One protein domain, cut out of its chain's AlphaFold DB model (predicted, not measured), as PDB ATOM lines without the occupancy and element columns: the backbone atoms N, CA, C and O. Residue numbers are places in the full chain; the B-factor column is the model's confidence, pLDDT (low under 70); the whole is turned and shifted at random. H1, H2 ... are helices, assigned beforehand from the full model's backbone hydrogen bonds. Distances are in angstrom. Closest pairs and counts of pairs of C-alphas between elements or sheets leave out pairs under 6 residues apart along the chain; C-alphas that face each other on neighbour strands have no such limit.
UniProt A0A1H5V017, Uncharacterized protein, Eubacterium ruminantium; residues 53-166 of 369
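This is residues 53 to 166 of the 369 residues of an uncharacterized protein of Eubacterium ruminantium (UniProt A0A1H5V017). A long, narrow pair of helices, H2 and H4, run side by side in opposite ways, with the short H3 at the turn between them. At the other end of the pair, H1 slants off as an arm and packs on H4; residues 53 to 59 of H1 stick out, and so do residues 157 to 166 past the pair. The printed part has 114 residues with four named helices, H1 to H4 in order, and no named strand: all helix. It is extended, with a radius of gyration of the C-alphas of 20.9 A, and a rod in outline, spanning 66 by 32 by 25 A.

H1, residues 53 to 72, begins at C-alpha 53 (163.581, 139.337, 160.232) and is 28.8 A long. H2, residues 76 to 113, is 54.4 A long and ends at C-alpha 113 (122.935, 132.717, 137.737). H3 holds residues 117 to 121. H4, residues 123 to 165, is 57.4 A long, has a kink of 35 degrees near residue 144 and ends at C-alpha 165 (160.556, 175.790, 161.409).

H2 and H4 touch at a shallow tilt of 21 degrees, opposite ways; their closest C-alphas, of Leu 83 and Phe 149, are 6.1 A apart. H1 touches H4 at a steep tilt of 50 degrees, closest at the C-alphas of Ala 64 and Asn 148, 5.6 A; H4 does so with residues 144 to 152 alone. H1 and H2 are close but not clearly touching. H3 touches residues 107 to 112 of H2, closest at the C-alphas of Gly 111 and Leu 119, 4.9 A. H3 and H4 meet only through their link; H1 and H3 are apart. Each O i to N i+4 pair is within hydrogen-bond range in H1 and H3, against 32 of 34 in H2 and 31 of 39 in H4.

The two farthest C-alphas, of Gly 115 and Phe 166, are 67.9 A apart. The printed part has no cut, and its three links are tight. Its mean pLDDT is 80.8; 27 residues are under 70, among them 133 to 145.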
ATOM      1  N   PHE A  53     164.254 138.037 160.180       58.91
ATOM      2  CA  PHE A  53     163.581 139.337 160.232       58.91
ATOM      3  C   PHE A  53     164.592 140.489 160.279       58.91
ATOM      4  O   PHE A  53     164.485 141.417 159.479       58.91
ATOM      5  N   GLN A  54     165.611 140.395 161.142       66.44
ATOM      6  CA  GLN A  54     166.657 141.421 161.235       66.44
ATOM      7  C   GLN A  54     167.443 141.569 159.926       66.44
ATOM      8  O   GLN A  54     167.566 142.679 159.417       66.44
ATOM      9  N   ARG A  55     167.857 140.456 159.304       73.31
ATOM     10  CA  ARG A  55     168.528 140.484 157.991       73.31
ATOM     11  C   ARG A  55     167.673 141.129 156.899       73.31
ATOM     12  O   ARG A  55     168.182 141.901 156.090       73.31
ATOM     13  N   ASN A  56     166.373 140.841 156.870       69.69
ATOM     14  CA  ASN A  56     165.463 141.451 155.899       69.69
ATOM     15  C   ASN A  56     165.290 142.961 156.133       69.69
ATOM     16  O   ASN A  56     165.171 143.725 155.170       69.69
ATOM     17  N   LEU A  57     165.290 143.400 157.395       67.81
ATOM     18  CA  LEU A  57     165.207 144.811 157.764       67.81
ATOM     19  C   LEU A  57     166.473 145.573 157.348       67.81
ATOM     20  O   LEU A  57     166.370 146.611 156.698       67.81
ATOM     21  N   GLU A  58     167.652 145.029 157.653       76.88
ATOM     22  CA  GLU A  58     168.949 145.601 157.263       76.88
ATOM     23  C   GLU A  58     169.106 145.683 155.747       76.88
ATOM     24  O   GLU A  58     169.468 146.734 155.218       76.88
ATOM     25  N   LYS A  59     168.755 144.607 155.032       79.81
ATOM     26  CA  LYS A  59     168.746 144.600 153.568       79.81
ATOM     27  C   LYS A  59     167.846 145.706 153.017       79.81
ATOM     28  O   LYS A  59     168.288 146.489 152.186       79.81
ATOM     29  N   SER A  60     166.622 145.818 153.535       70.31
ATOM     30  CA  SER A  60     165.686 146.868 153.111       70.31
ATOM     31  C   SER A  60     166.241 148.279 153.343       70.31
ATOM     32  O   SER A  60     166.054 149.156 152.507       70.31
ATOM     33  N   ARG A  61     166.902 148.513 154.487       75.81
ATOM     34  CA  ARG A  61     167.514 149.810 154.820       75.81
ATOM     35  C   ARG A  61     168.656 150.152 153.880       75.81
ATOM     36  O   ARG A  61     168.735 151.274 153.393       75.81
ATOM     37  N   ARG A  62     169.519 149.177 153.600       82.31
ATOM     38  CA  ARG A  62     170.626 149.347 152.661       82.31
ATOM     39  C   ARG A  62     170.121 149.736 151.275       82.31
ATOM     40  O   ARG A  62     170.615 150.703 150.709       82.31
ATOM     41  N   GLU A  63     169.115 149.034 150.763       83.88
ATOM     42  CA  GLU A  63     168.553 149.335 149.444       83.88
ATOM     43  C   GLU A  63     167.905 150.734 149.397       83.88
ATOM     44  O   GLU A  63     168.069 151.451 148.409       83.88
ATOM     45  N   ALA A  64     167.230 151.162 150.473       81.69
ATOM     46  CA  ALA A  64     166.689 152.518 150.584       81.69
ATOM     47  C   ALA A  64     167.801 153.583 150.612       81.69
ATOM     48  O   ALA A  64     167.700 154.592 149.919       81.69
ATOM     49  N   ASN A  65     168.891 153.349 151.348       85.31
ATOM     50  CA  ASN A  65     170.035 154.263 151.392       85.31
ATOM     51  C   ASN A  65     170.732 154.378 150.029       85.31
ATOM     52  O   ASN A  65     171.044 155.481 149.585       85.31
ATOM     53  N   GLU A  66     170.931 153.254 149.335       88.06
ATOM     54  CA  GLU A  66     171.488 153.233 147.978       88.06
ATOM     55  C   GLU A  66     170.581 153.980 146.985       88.06
ATOM     56  O   GLU A  66     171.068 154.721 146.130       88.06
ATOM     57  N   PHE A  67     169.259 153.834 147.110       88.69
ATOM     58  CA  PHE A  67     168.292 154.594 146.321       88.69
ATOM     59  C   PHE A  67     168.370 156.100 146.611       88.69
ATOM     60  O   PHE A  67     168.456 156.897 145.676       88.69
ATOM     61  N   MET A  68     168.411 156.497 147.884       89.88
ATOM     62  CA  MET A  68     168.516 157.906 148.273       89.88
ATOM     63  C   MET A  68     169.819 158.548 147.789       89.88
ATOM     64  O   MET A  68     169.787 159.672 147.290       89.88
ATOM     65  N   ALA A  69     170.942 157.827 147.834       89.44
ATOM     66  CA  ALA A  69     172.215 158.300 147.290       89.44
ATOM     67  C   ALA A  69     172.122 158.610 145.783       89.44
ATOM     68  O   ALA A  69     172.628 159.632 145.326       89.44
ATOM     69  N   ARG A  70     171.397 157.788 145.009       90.56
ATOM     70  CA  ARG A  70     171.143 158.044 143.575       90.56
ATOM     71  C   ARG A  70     170.243 159.256 143.331       90.56
ATOM     72  O   ARG A  70     170.284 159.828 142.243       90.56
ATOM     73  N   MET A  71     169.421 159.622 144.312       91.50
ATOM     74  CA  MET A  71     168.503 160.753 144.218       91.50
ATOM     75  C   MET A  71     169.124 162.080 144.640       91.50
ATOM     76  O   MET A  71     168.656 163.116 144.180       91.50
ATOM     77  N   GLN A  72     170.167 162.095 145.473       85.94
ATOM     78  CA  GLN A  72     170.734 163.340 146.014       85.94
ATOM     79  C   GLN A  72     171.131 164.356 144.928       85.94
ATOM     80  O   GLN A  72     170.792 165.529 145.070       85.94
ATOM     81  N   GLY A  73     171.741 163.908 143.825       85.50
ATOM     82  CA  GLY A  73     172.180 164.770 142.716       85.50
ATOM     83  C   GLY A  73     171.115 165.126 141.671       85.50
ATOM     84  O   GLY A  73     171.435 165.807 140.703       85.50
ATOM     85  N   ARG A  74     169.870 164.657 141.831       91.94
ATOM     86  CA  ARG A  74     168.784 164.921 140.875       91.94
ATOM     87  C   ARG A  74     168.078 166.244 141.137       91.94
ATOM     88  O   ARG A  74     167.971 166.682 142.291       91.94
ATOM     89  N   SER A  75     167.548 166.845 140.074       93.25
ATOM     90  CA  SER A  75     166.745 168.063 140.154       93.25
ATOM     91  C   SER A  75     165.426 167.818 140.901       93.25
ATOM     92  O   SER A  75     164.987 166.680 141.094       93.25
ATOM     93  N   LEU A  76     164.767 168.896 141.338       90.81
ATOM     94  CA  LEU A  76     163.462 168.792 141.997       90.81
ATOM     95  C   LEU A  76     162.411 168.145 141.080       90.81
ATOM     96  O   LEU A  76     161.651 167.300 141.549       90.81
ATOM     97  N   SER A  77     162.396 168.500 139.790       92.19
ATOM     98  CA  SER A  77     161.446 167.936 138.824       92.19
ATOM     99  C   SER A  77     161.654 166.433 138.654       92.19
ATOM    100  O   SER A  77     160.700 165.676 138.764       92.19
ATOM    101  N   GLU A  78     162.902 165.977 138.522       94.06
ATOM    102  CA  GLU A  78     163.217 164.548 138.391       94.06
ATOM    103  C   GLU A  78     162.803 163.737 139.626       94.06
ATOM    104  O   GLU A  78     162.391 162.580 139.517       94.06
ATOM    105  N   LYS A  79     162.927 164.326 140.822       93.94
ATOM    106  CA  LYS A  79     162.495 163.679 142.065       93.94
ATOM    107  C   LYS A  79     160.969 163.603 142.164       93.94
ATOM    108  O   LYS A  79     160.452 162.568 142.581       93.94
ATOM    109  N   LEU A  80     160.258 164.663 141.766       93.62
ATOM    110  CA  LEU A  80     158.792 164.677 141.696       93.62
ATOM    111  C   LEU A  80     158.270 163.657 140.678       93.62
ATOM    112  O   LEU A  80     157.369 162.884 141.006       93.62
ATOM    113  N   ASP A  81     158.890 163.583 139.501       93.69
ATOM    114  CA  ASP A  81     158.541 162.610 138.465       93.69
ATOM    115  C   ASP A  81     158.735 161.170 138.954       93.69
ATOM    116  O   ASP A  81     157.886 160.310 138.710       93.69
ATOM    117  N   GLU A  82     159.815 160.881 139.694       93.12
ATOM    118  CA  GLU A  82     159.990 159.545 140.271       93.12
ATOM    119  C   GLU A  82     158.948 159.254 141.365       93.12
ATOM    120  O   GLU A  82     158.415 158.141 141.417       93.12
ATOM    121  N   LEU A  83     158.624 160.221 142.232       92.69
ATOM    122  CA  LEU A  83     157.561 160.046 143.224       92.69
ATOM    123  C   LEU A  83     156.228 159.703 142.548       92.69
ATOM    124  O   LEU A  83     155.579 158.726 142.934       92.69
ATOM    125  N   GLU A  84     155.857 160.440 141.503       91.94
ATOM    126  CA  GLU A  84     154.626 160.203 140.751       91.94
ATOM    127  C   GLU A  84     154.675 158.865 139.999       91.94
ATOM    128  O   GLU A  84     153.710 158.098 140.009       91.94
ATOM    129  N   ARG A  85     155.830 158.488 139.439       91.19
ATOM    130  CA  ARG A  85     156.037 157.170 138.825       91.19
ATOM    131  C   ARG A  85     155.833 156.035 139.827       91.19
ATOM    132  O   ARG A  85     155.158 155.052 139.508       91.19
ATOM    133  N   MET A  86     156.412 156.140 141.024       90.44
ATOM    134  CA  MET A  86     156.270 155.138 142.084       90.44
ATOM    135  C   MET A  86     154.823 155.052 142.583       90.44
ATOM    136  O   MET A  86     154.296 153.943 142.714       90.44
ATOM    137  N   ARG A  87     154.156 156.196 142.786       89.81
ATOM    138  CA  ARG A  87     152.734 156.272 143.155       89.81
ATOM    139  C   ARG A  87     151.840 155.652 142.078       89.81
ATOM    140  O   ARG A  87     151.045 154.762 142.375       89.81
ATOM    141  N   SER A  88     151.993 156.058 140.818       87.44
ATOM    142  CA  SER A  88     151.208 155.545 139.689       87.44
ATOM    143  C   SER A  88     151.411 154.042 139.500       87.44
ATOM    144  O   SER A  88     150.444 153.301 139.327       87.44
ATOM    145  N   LYS A  89     152.652 153.550 139.621       87.19
ATOM    146  CA  LYS A  89     152.948 152.111 139.602       87.19
ATOM    147  C   LYS A  89     152.225 151.379 140.733       87.19
ATOM    148  O   LYS A  89     151.605 150.351 140.467       87.19
ATOM    149  N   HIS A  90     152.273 151.905 141.957       83.75
ATOM    150  CA  HIS A  90     151.560 151.329 143.095       83.75
ATOM    151  C   HIS A  90     150.050 151.260 142.826       83.75
ATOM    152  O   HIS A  90     149.461 150.186 142.926       83.75
ATOM    153  N   ASN A  91     149.434 152.360 142.390       82.81
ATOM    154  CA  ASN A  91     147.998 152.416 142.116       82.81
ATOM    155  C   ASN A  91     147.573 151.509 140.954       82.81
ATOM    156  O   ASN A  91     146.541 150.853 141.050       82.81
ATOM    157  N   ARG A  92     148.370 151.418 139.881       84.06
ATOM    158  CA  ARG A  92     148.106 150.505 138.754       84.06
ATOM    159  C   ARG A  92     148.161 149.045 139.189       84.06
ATOM    160  O   ARG A  92     147.280 148.275 138.825       84.06
ATOM    161  N   VAL A  93     149.169 148.670 139.978       81.31
ATOM    162  CA  VAL A  93     149.297 147.305 140.511       81.31
ATOM    163  C   VAL A  93     148.115 146.989 141.428       81.31
ATOM    164  O   VAL A  93     147.455 145.973 141.229       81.31
ATOM    165  N   THR A  94     147.790 147.879 142.370       78.19
ATOM    166  CA  THR A  94     146.645 147.727 143.280       78.19
ATOM    167  C   THR A  94     145.313 147.647 142.527       78.19
ATOM    168  O   THR A  94     144.488 146.788 142.832       78.19
ATOM    169  N   GLY A  95     145.107 148.483 141.505       80.62
ATOM    170  CA  GLY A  95     143.912 148.454 140.661       80.62
ATOM    171  C   GLY A  95     143.783 147.156 139.863       80.62
ATOM    172  O   GLY A  95     142.708 146.563 139.829       80.62
ATOM    173  N   LEU A  96     144.882 146.657 139.289       84.25
ATOM    174  CA  LEU A  96     144.894 145.376 138.579       84.25
ATOM    175  C   LEU A  96     144.557 144.215 139.521       84.25
ATOM    176  O   LEU A  96     143.745 143.362 139.173       84.25
ATOM    177  N   ILE A  97     145.119 144.212 140.733       80.44
ATOM    178  CA  ILE A  97     144.784 143.227 141.770       80.44
ATOM    179  C   ILE A  97     143.288 143.267 142.093       80.44
ATOM    180  O   ILE A  97     142.652 142.217 142.137       80.44
ATOM    181  N   LEU A  98     142.714 144.459 142.277       81.00
ATOM    182  CA  LEU A  98     141.289 144.613 142.561       81.00
ATOM    183  C   LEU A  98     140.424 144.052 141.425       81.00
ATOM    184  O   LEU A  98     139.483 143.313 141.695       81.00
ATOM    185  N   VAL A  99     140.767 144.342 140.166       86.06
ATOM    186  CA  VAL A  99     140.059 143.803 138.993       86.06
ATOM    187  C   VAL A  99     140.136 142.276 138.953       86.06
ATOM    188  O   VAL A  99     139.116 141.628 138.737       86.06
ATOM    189  N   VAL A 100     141.309 141.687 139.211       83.94
ATOM    190  CA  VAL A 100     141.475 140.224 139.252       83.94
ATOM    191  C   VAL A 100     140.643 139.607 140.378       83.94
ATOM    192  O   VAL A 100     139.957 138.613 140.154       83.94
ATOM    193  N   VAL A 101     140.651 140.204 141.571       81.00
ATOM    194  CA  VAL A 101     139.834 139.742 142.702       81.00
ATOM    195  C   VAL A 101     138.345 139.821 142.355       81.00
ATOM    196  O   VAL A 101     137.634 138.833 142.522       81.00
ATOM    197  N   LEU A 102     137.875 140.941 141.800       83.94
ATOM    198  CA  LEU A 102     136.483 141.094 141.365       83.94
ATOM    199  C   LEU A 102     136.104 140.080 140.280       83.94
ATOM    200  O   LEU A 102     135.028 139.497 140.358       83.94
ATOM    201  N   ALA A 103     136.988 139.807 139.316       83.25
ATOM    202  CA  ALA A 103     136.757 138.794 138.289       83.25
ATOM    203  C   ALA A 103     136.615 137.384 138.891       83.25
ATOM    204  O   ALA A 103     135.709 136.646 138.500       83.25
ATOM    205  N   ILE A 104     137.442 137.032 139.887       82.44
ATOM    206  CA  ILE A 104     137.350 135.755 140.618       82.44
ATOM    207  C   ILE A 104     135.994 135.609 141.320       82.44
ATOM    208  O   ILE A 104     135.460 134.505 141.364       82.44
ATOM    209  N   PHE A 105     135.415 136.696 141.839       79.50
ATOM    210  CA  PHE A 105     134.082 136.670 142.453       79.50
ATOM    211  C   PHE A 105     132.934 136.752 141.432       79.50
ATOM    212  O   PHE A 105     131.860 136.200 141.675       79.50
ATOM    213  N   PHE A 106     133.140 137.404 140.286       83.75
ATOM    214  CA  PHE A 106     132.098 137.650 139.286       83.75
ATOM    215  C   PHE A 106     131.852 136.455 138.354       83.75
ATOM    216  O   PHE A 106     130.701 136.088 138.125       83.75
ATOM    217  N   ILE A 107     132.910 135.805 137.849       81.31
ATOM    218  CA  ILE A 107     132.800 134.630 136.954       81.31
ATOM    219  C   ILE A 107     131.891 133.537 137.547       81.31
ATOM    220  O   ILE A 107     131.013 133.025 136.848       81.31
ATOM    221  N   PRO A 108     132.020 133.192 138.835       75.81
ATOM    222  CA  PRO A 108     131.205 132.141 139.414       75.81
ATOM    223  C   PRO A 108     129.784 132.593 139.776       75.81
ATOM    224  O   PRO A 108     128.863 131.777 139.758       75.81
ATOM    225  N   PHE A 109     129.589 133.884 140.068       80.31
ATOM    226  CA  PHE A 109     128.261 134.481 140.226       80.31
ATOM    227  C   PHE A 109     127.449 134.349 138.931       80.31
ATOM    228  O   PHE A 109     126.304 133.900 138.962       80.31
ATOM    229  N   VAL A 110     128.073 134.623 137.779       84.06
ATOM    230  CA  VAL A 110     127.468 134.393 136.457       84.06
ATOM    231  C   VAL A 110     127.184 132.905 136.225       84.06
ATOM    232  O   VAL A 110     126.111 132.552 135.739       84.06
ATOM    233  N   GLY A 111     128.104 132.013 136.610       81.69
ATOM    234  CA  GLY A 111     127.904 130.561 136.516       81.69
ATOM    235  C   GLY A 111     126.711 130.055 137.335       81.69
ATOM    236  O   GLY A 111     125.913 129.260 136.841       81.69
ATOM    237  N   ALA A 112     126.547 130.560 138.559       80.62
ATOM    238  CA  ALA A 112     125.401 130.257 139.413       80.62
ATOM    239  C   ALA A 112     124.088 130.824 138.844       80.62
ATOM    240  O   ALA A 112     123.083 130.118 138.821       80.62
ATOM    241  N   PHE A 113     124.105 132.059 138.329       82.31
ATOM    242  CA  PHE A 113     122.935 132.717 137.737       82.31
ATOM    243  C   PHE A 113     122.444 132.030 136.453       82.31
ATOM    244  O   PHE A 113     121.246 131.898 136.232       82.31
ATOM    245  N   THR A 114     123.368 131.550 135.619       85.94
ATOM    246  CA  THR A 114     123.063 130.861 134.350       85.94
ATOM    247  C   THR A 114     122.779 129.364 134.514       85.94
ATOM    248  O   THR A 114     122.460 128.690 133.537       85.94
ATOM    249  N   GLY A 115     122.901 128.817 135.729       82.62
ATOM    250  CA  GLY A 115     122.695 127.392 136.006       82.62
ATOM    251  C   GLY A 115     123.823 126.475 135.517       82.62
ATOM    252  O   GLY A 115     123.680 125.249 135.544       82.62
ATOM    253  N   ASN A 116     124.962 127.029 135.089       81.50
ATOM    254  CA  ASN A 116     126.094 126.249 134.602       81.50
ATOM    255  C   ASN A 116     126.887 125.638 135.771       81.50
ATOM    256  O   ASN A 116     127.763 126.264 136.375       81.50
ATOM    257  N   ARG A 117     126.597 124.365 136.065       77.31
ATOM    258  CA  ARG A 117     127.179 123.614 137.191       77.31
ATOM    259  C   ARG A 117     128.704 123.472 137.130       77.31
ATOM    260  O   ARG A 117     129.321 123.331 138.181       77.31
ATOM    261  N   MET A 118     129.314 123.539 135.943       74.75
ATOM    262  CA  MET A 118     130.771 123.441 135.776       74.75
ATOM    263  C   MET A 118     131.493 124.714 136.245       74.75
ATOM    264  O   MET A 118     132.544 124.635 136.872       74.75
ATOM    265  N   LEU A 119     130.903 125.888 136.003       65.50
ATOM    266  CA  LEU A 119     131.430 127.168 136.491       65.50
ATOM    267  C   LEU A 119     131.161 127.362 137.991       65.50
ATOM    268  O   LEU A 119     131.965 127.974 138.689       65.50
ATOM    269  N   ALA A 120     130.057 126.805 138.499       67.12
ATOM    270  CA  ALA A 120     129.701 126.875 139.915       67.12
ATOM    271  C   ALA A 120     130.547 125.945 140.813       67.12
ATOM    272  O   ALA A 120     130.784 126.276 141.973       67.12
ATOM    273  N   SER A 121     131.028 124.798 140.314       71.62
ATOM    274  CA  SER A 121     131.747 123.802 141.132       71.62
ATOM    275  C   SER A 121     133.239 124.098 141.352       71.62
ATOM    276  O   SER A 121     133.803 123.650 142.349       71.62
ATOM    277  N   GLY A 122     133.883 124.898 140.491       67.88
ATOM    278  CA  GLY A 122     135.290 125.320 140.648       67.88
ATOM    279  C   GLY A 122     135.539 126.373 141.746       67.88
ATOM    280  O   GLY A 122     136.688 126.686 142.069       67.88
ATOM    281  N   MET A 123     134.461 126.899 142.336       66.25
ATOM    282  CA  MET A 123     134.421 127.974 143.338       66.25
ATOM    283  C   MET A 123     135.386 127.821 144.525       66.25
ATOM    284  O   MET A 123     136.155 128.750 144.787       66.25
ATOM    285  N   PRO A 124     135.398 126.691 145.261       68.56
ATOM    286  CA  PRO A 124     136.129 126.623 146.525       68.56
ATOM    287  C   PRO A 124     137.641 126.599 146.297       68.56
ATOM    288  O   PRO A 124     138.405 127.146 147.085       68.56
ATOM    289  N   ILE A 125     138.074 125.995 145.187       71.31
ATOM    290  CA  ILE A 125     139.486 125.790 144.859       71.31
ATOM    291  C   ILE A 125     140.124 127.112 144.409       71.31
ATOM    292  O   ILE A 125     141.203 127.469 144.886       71.31
ATOM    293  N   LEU A 126     139.435 127.883 143.557       67.69
ATOM    294  CA  LEU A 126     139.901 129.205 143.123       67.69
ATOM    295  C   LEU A 126     139.978 130.204 144.287       67.69
ATOM    296  O   LEU A 126     140.945 130.960 144.366       67.69
ATOM    297  N   MET A 127     139.022 130.176 145.221       68.06
ATOM    298  CA  MET A 127     139.056 131.045 146.407       68.06
ATOM    299  C   MET A 127     140.146 130.640 147.408       68.06
ATOM    300  O   MET A 127     140.824 131.509 147.953       68.06
ATOM    301  N   MET A 128     140.360 129.336 147.611       69.31
ATOM    302  CA  MET A 128     141.371 128.822 148.541       69.31
ATOM    303  C   MET A 128     142.810 129.064 148.075       69.31
ATOM    304  O   MET A 128     143.687 129.249 148.914       69.31
ATOM    305  N   ILE A 129     143.068 129.062 146.762       71.00
ATOM    306  CA  ILE A 129     144.430 129.170 146.209       71.00
ATOM    307  C   ILE A 129     144.700 130.566 145.635       71.00
ATOM    308  O   ILE A 129     145.770 131.136 145.863       71.00
ATOM    309  N   GLY A 130     143.736 131.145 144.916       69.44
ATOM    310  CA  GLY A 130     143.906 132.424 144.229       69.44
ATOM    311  C   GLY A 130     144.044 133.600 145.192       69.44
ATOM    312  O   GLY A 130     144.940 134.425 145.028       69.44
ATOM    313  N   LEU A 131     143.213 133.655 146.237       67.69
ATOM    314  CA  LEU A 131     143.197 134.786 147.169       67.69
ATOM    315  C   LEU A 131     144.506 134.900 147.982       67.69
ATOM    316  O   LEU A 131     145.093 135.987 148.003       67.69
ATOM    317  N   PRO A 132     145.044 133.814 148.581       71.69
ATOM    318  CA  PRO A 132     146.321 133.877 149.294       71.69
ATOM    319  C   PRO A 132     147.511 134.163 148.372       71.69
ATOM    320  O   PRO A 132     148.410 134.910 148.756       71.69
ATOM    321  N   LEU A 133     147.515 133.618 147.149       68.56
ATOM    322  CA  LEU A 133     148.592 133.833 146.180       68.56
ATOM    323  C   LEU A 133     148.640 135.289 145.699       68.56
ATOM    324  O   LEU A 133     149.716 135.888 145.646       68.56
ATOM    325  N   ILE A 134     147.480 135.883 145.407       69.50
ATOM    326  CA  ILE A 134     147.368 137.294 145.028       69.50
ATOM    327  C   ILE A 134     147.848 138.188 146.175       69.50
ATOM    328  O   ILE A 134     148.670 139.076 145.948       69.50
ATOM    329  N   LEU A 135     147.419 137.933 147.415       65.88
ATOM    330  CA  LEU A 135     147.872 138.690 148.590       65.88
ATOM    331  C   LEU A 135     149.389 138.544 148.832       65.88
ATOM    332  O   LEU A 135     150.071 139.520 149.156       65.88
ATOM    333  N   PHE A 136     149.952 137.352 148.618       66.75
ATOM    334  CA  PHE A 136     151.387 137.092 148.764       66.75
ATOM    335  C   PHE A 136     152.237 137.811 147.701       66.75
ATOM    336  O   PHE A 136     153.234 138.459 148.027       66.75
ATOM    337  N   LEU A 137     151.831 137.762 146.428       62.53
ATOM    338  CA  LEU A 137     152.535 138.455 145.341       62.53
ATOM    339  C   LEU A 137     152.427 139.985 145.472       62.53
ATOM    340  O   LEU A 137     153.394 140.705 145.210       62.53
ATOM    341  N   SER A 138     151.280 140.470 145.955       60.12
ATOM    342  CA  SER A 138     151.016 141.898 146.180       60.12
ATOM    343  C   SER A 138     151.879 142.498 147.287       60.12
ATOM    344  O   SER A 138     152.274 143.658 147.201       60.12
ATOM    345  N   THR A 139     152.188 141.732 148.332       55.00
ATOM    346  CA  THR A 139     152.938 142.233 149.494       55.00
ATOM    347  C   THR A 139     154.449 142.259 149.256       55.00
ATOM    348  O   THR A 139     155.117 143.206 149.674       55.00
ATOM    349  N   LYS A 140     155.002 141.276 148.531       54.12
ATOM    350  CA  LYS A 140     156.458 141.134 148.345       54.12
ATOM    351  C   LYS A 140     157.070 142.164 147.387       54.12
ATOM    352  O   LYS A 140     158.112 142.731 147.701       54.12
ATOM    353  N   ASN A 141     156.424 142.444 146.253       52.44
ATOM    354  CA  ASN A 141     156.966 143.382 145.256       52.44
ATOM    355  C   ASN A 141     156.676 144.857 145.580       52.44
ATOM    356  O   ASN A 141     157.430 145.735 145.161       52.44
ATOM    357  N   ASN A 142     155.618 145.146 146.342       53.72
ATOM    358  CA  ASN A 142     155.244 146.524 146.667       53.72
ATOM    359  C   ASN A 142     155.983 147.084 147.887       53.72
ATOM    360  O   ASN A 142     156.190 148.292 147.944       53.72
ATOM    361  N   SER A 143     156.429 146.240 148.825       55.38
ATOM    362  CA  SER A 143     157.084 146.701 150.059       55.38
ATOM    363  C   SER A 143     158.375 147.499 149.811       55.38
ATOM    364  O   SER A 143     158.678 148.423 150.562       55.38
ATOM    365  N   PHE A 144     159.118 147.185 148.746       52.91
ATOM    366  CA  PHE A 144     160.320 147.937 148.372       52.91
ATOM    367  C   PHE A 144     159.981 149.316 147.783       52.91
ATOM    368  O   PHE A 144     160.523 150.337 148.205       52.91
ATOM    369  N   SER A 145     159.025 149.361 146.848       61.25
ATOM    370  CA  SER A 145     158.606 150.605 146.193       61.25
ATOM    371  C   SER A 145     157.959 151.588 147.172       61.25
ATOM    372  O   SER A 145     158.138 152.790 147.018       61.25
ATOM    373  N   THR A 146     157.236 151.101 148.187       77.25
ATOM    374  CA  THR A 146     156.616 151.965 149.203       77.25
ATOM    375  C   THR A 146     157.639 152.573 150.160       77.25
ATOM    376  O   THR A 146     157.479 153.725 150.555       77.25
ATOM    377  N   LYS A 147     158.720 151.853 150.493       83.00
ATOM    378  CA  LYS A 147     159.814 152.385 151.326       83.00
ATOM    379  C   LYS A 147     160.618 153.459 150.606       83.00
ATOM    380  O   LYS A 147     160.823 154.522 151.178       83.00
ATOM    381  N   ASN A 148     161.026 153.216 149.360       88.88
ATOM    382  CA  ASN A 148     161.753 154.212 148.565       88.88
ATOM    383  C   ASN A 148     160.911 155.463 148.324       88.88
ATOM    384  O   ASN A 148     161.410 156.578 148.455       88.88
ATOM    385  N   PHE A 149     159.619 155.275 148.039       90.88
ATOM    386  CA  PHE A 149     158.667 156.372 147.955       90.88
ATOM    387  C   PHE A 149     158.633 157.185 149.250       90.88
ATOM    388  O   PHE A 149     158.803 158.400 149.204       90.88
ATOM    389  N   LYS A 150     158.461 156.521 150.404       91.00
ATOM    390  CA  LYS A 150     158.426 157.194 151.707       91.00
ATOM    391  C   LYS A 150     159.741 157.927 151.969       91.00
ATOM    392  O   LYS A 150     159.708 159.120 152.228       91.00
ATOM    393  N   ALA A 151     160.888 157.274 151.805       91.81
ATOM    394  CA  ALA A 151     162.202 157.888 151.996       91.81
ATOM    395  C   ALA A 151     162.387 159.160 151.145       91.81
ATOM    396  O   ALA A 151     162.762 160.207 151.675       91.81
ATOM    397  N   LEU A 152     162.059 159.095 149.849       93.50
ATOM    398  CA  LEU A 152     162.182 160.240 148.948       93.50
ATOM    399  C   LEU A 152     161.213 161.358 149.324       93.50
ATOM    400  O   LEU A 152     161.647 162.495 149.499       93.50
ATOM    401  N   TYR A 153     159.935 161.035 149.534       94.88
ATOM    402  CA  TYR A 153     158.917 162.004 149.935       94.88
ATOM    403  C   TYR A 153     159.333 162.737 151.219       94.88
ATOM    404  O   TYR A 153     159.368 163.966 151.264       94.88
ATOM    405  N   LYS A 154     159.730 161.991 152.253       94.44
ATOM    406  CA  LYS A 154     160.116 162.559 153.548       94.44
ATOM    407  C   LYS A 154     161.370 163.430 153.433       94.44
ATOM    408  O   LYS A 154     161.414 164.509 154.017       94.44
ATOM    409  N   SER A 155     162.351 163.020 152.629       92.56
ATOM    410  CA  SER A 155     163.553 163.830 152.386       92.56
ATOM    411  C   SER A 155     163.266 165.145 151.652       92.56
ATOM    412  O   SER A 155     163.942 166.139 151.891       92.56
ATOM    413  N   MET A 156     162.268 165.159 150.764       92.62
ATOM    414  CA  MET A 156     161.946 166.326 149.944       92.62
ATOM    415  C   MET A 156     161.093 167.346 150.685       92.62
ATOM    416  O   MET A 156     161.356 168.539 150.589       92.62
ATOM    417  N   PHE A 157     160.057 166.877 151.380       95.44
ATOM    418  CA  PHE A 157     159.046 167.754 151.966       95.44
ATOM    419  C   PHE A 157     159.258 167.943 153.467       95.44
ATOM    420  O   PHE A 157     159.267 169.064 153.968       95.44
ATOM    421  N   VAL A 158     159.448 166.846 154.203       96.12
ATOM    422  CA  VAL A 158     159.464 166.867 155.674       96.12
ATOM    423  C   VAL A 158     160.744 167.489 156.186       96.12
ATOM    424  O   VAL A 158     160.690 168.432 156.967       96.12
ATOM    425  N   GLN A 159     161.894 167.021 155.708       93.25
ATOM    426  CA  GLN A 159     163.180 167.536 156.168       93.25
ATOM    427  C   GLN A 159     163.347 169.038 155.877       93.25
ATOM    428  O   GLN A 159     163.815 169.773 156.744       93.25
ATOM    429  N   ASP A 160     162.900 169.503 154.705       92.62
ATOM    430  CA  ASP A 160     162.920 170.924 154.338       92.62
ATOM    431  C   ASP A 160     162.050 171.764 155.290       92.62
ATOM    432  O   ASP A 160     162.546 172.699 155.920       92.62
ATOM    433  N   ILE A 161     160.781 171.387 155.484       97.38
ATOM    434  CA  ILE A 161     159.866 172.094 156.395       97.38
ATOM    435  C   ILE A 161     160.376 172.101 157.838       97.38
ATOM    436  O   ILE A 161     160.342 173.148 158.488       97.38
ATOM    437  N   LEU A 162     160.855 170.960 158.346       97.25
ATOM    438  CA  LEU A 162     161.366 170.872 159.713       97.25
ATOM    439  C   LEU A 162     162.574 171.794 159.905       97.25
ATOM    440  O   LEU A 162     162.605 172.537 160.881       97.25
ATOM    441  N   SER A 163     163.515 171.805 158.955       94.62
ATOM    442  CA  SER A 163     164.709 172.661 159.019       94.62
ATOM    443  C   SER A 163     164.399 174.161 158.967       94.62
ATOM    444  O   SER A 163     165.156 174.963 159.503       94.62
ATOM    445  N   LYS A 164     163.275 174.546 158.348       96.75
ATOM    446  CA  LYS A 164     162.810 175.940 158.282       96.75
ATOM    447  C   LYS A 164     162.086 176.391 159.549       96.75
ATOM    448  O   LYS A 164     162.099 177.578 159.857       96.75
ATOM    449  N   LYS A 165     161.401 175.476 160.242       97.25
ATOM    450  CA  LYS A 165     160.556 175.790 161.409       97.25
ATOM    451  C   LYS A 165     161.262 175.603 162.750       97.25
ATOM    452  O   LYS A 165     160.854 176.225 163.728       97.25
ATOM    453  N   PHE A 166     162.276 174.742 162.808       97.44
ATOM    454  CA  PHE A 166     162.904 174.318 164.055       97.44
ATOM    455  C   PHE A 166     164.430 174.374 163.976       97.44
ATOM    456  O   PHE A 166     165.030 174.281 162.908       97.44
TER     457      PHE A 166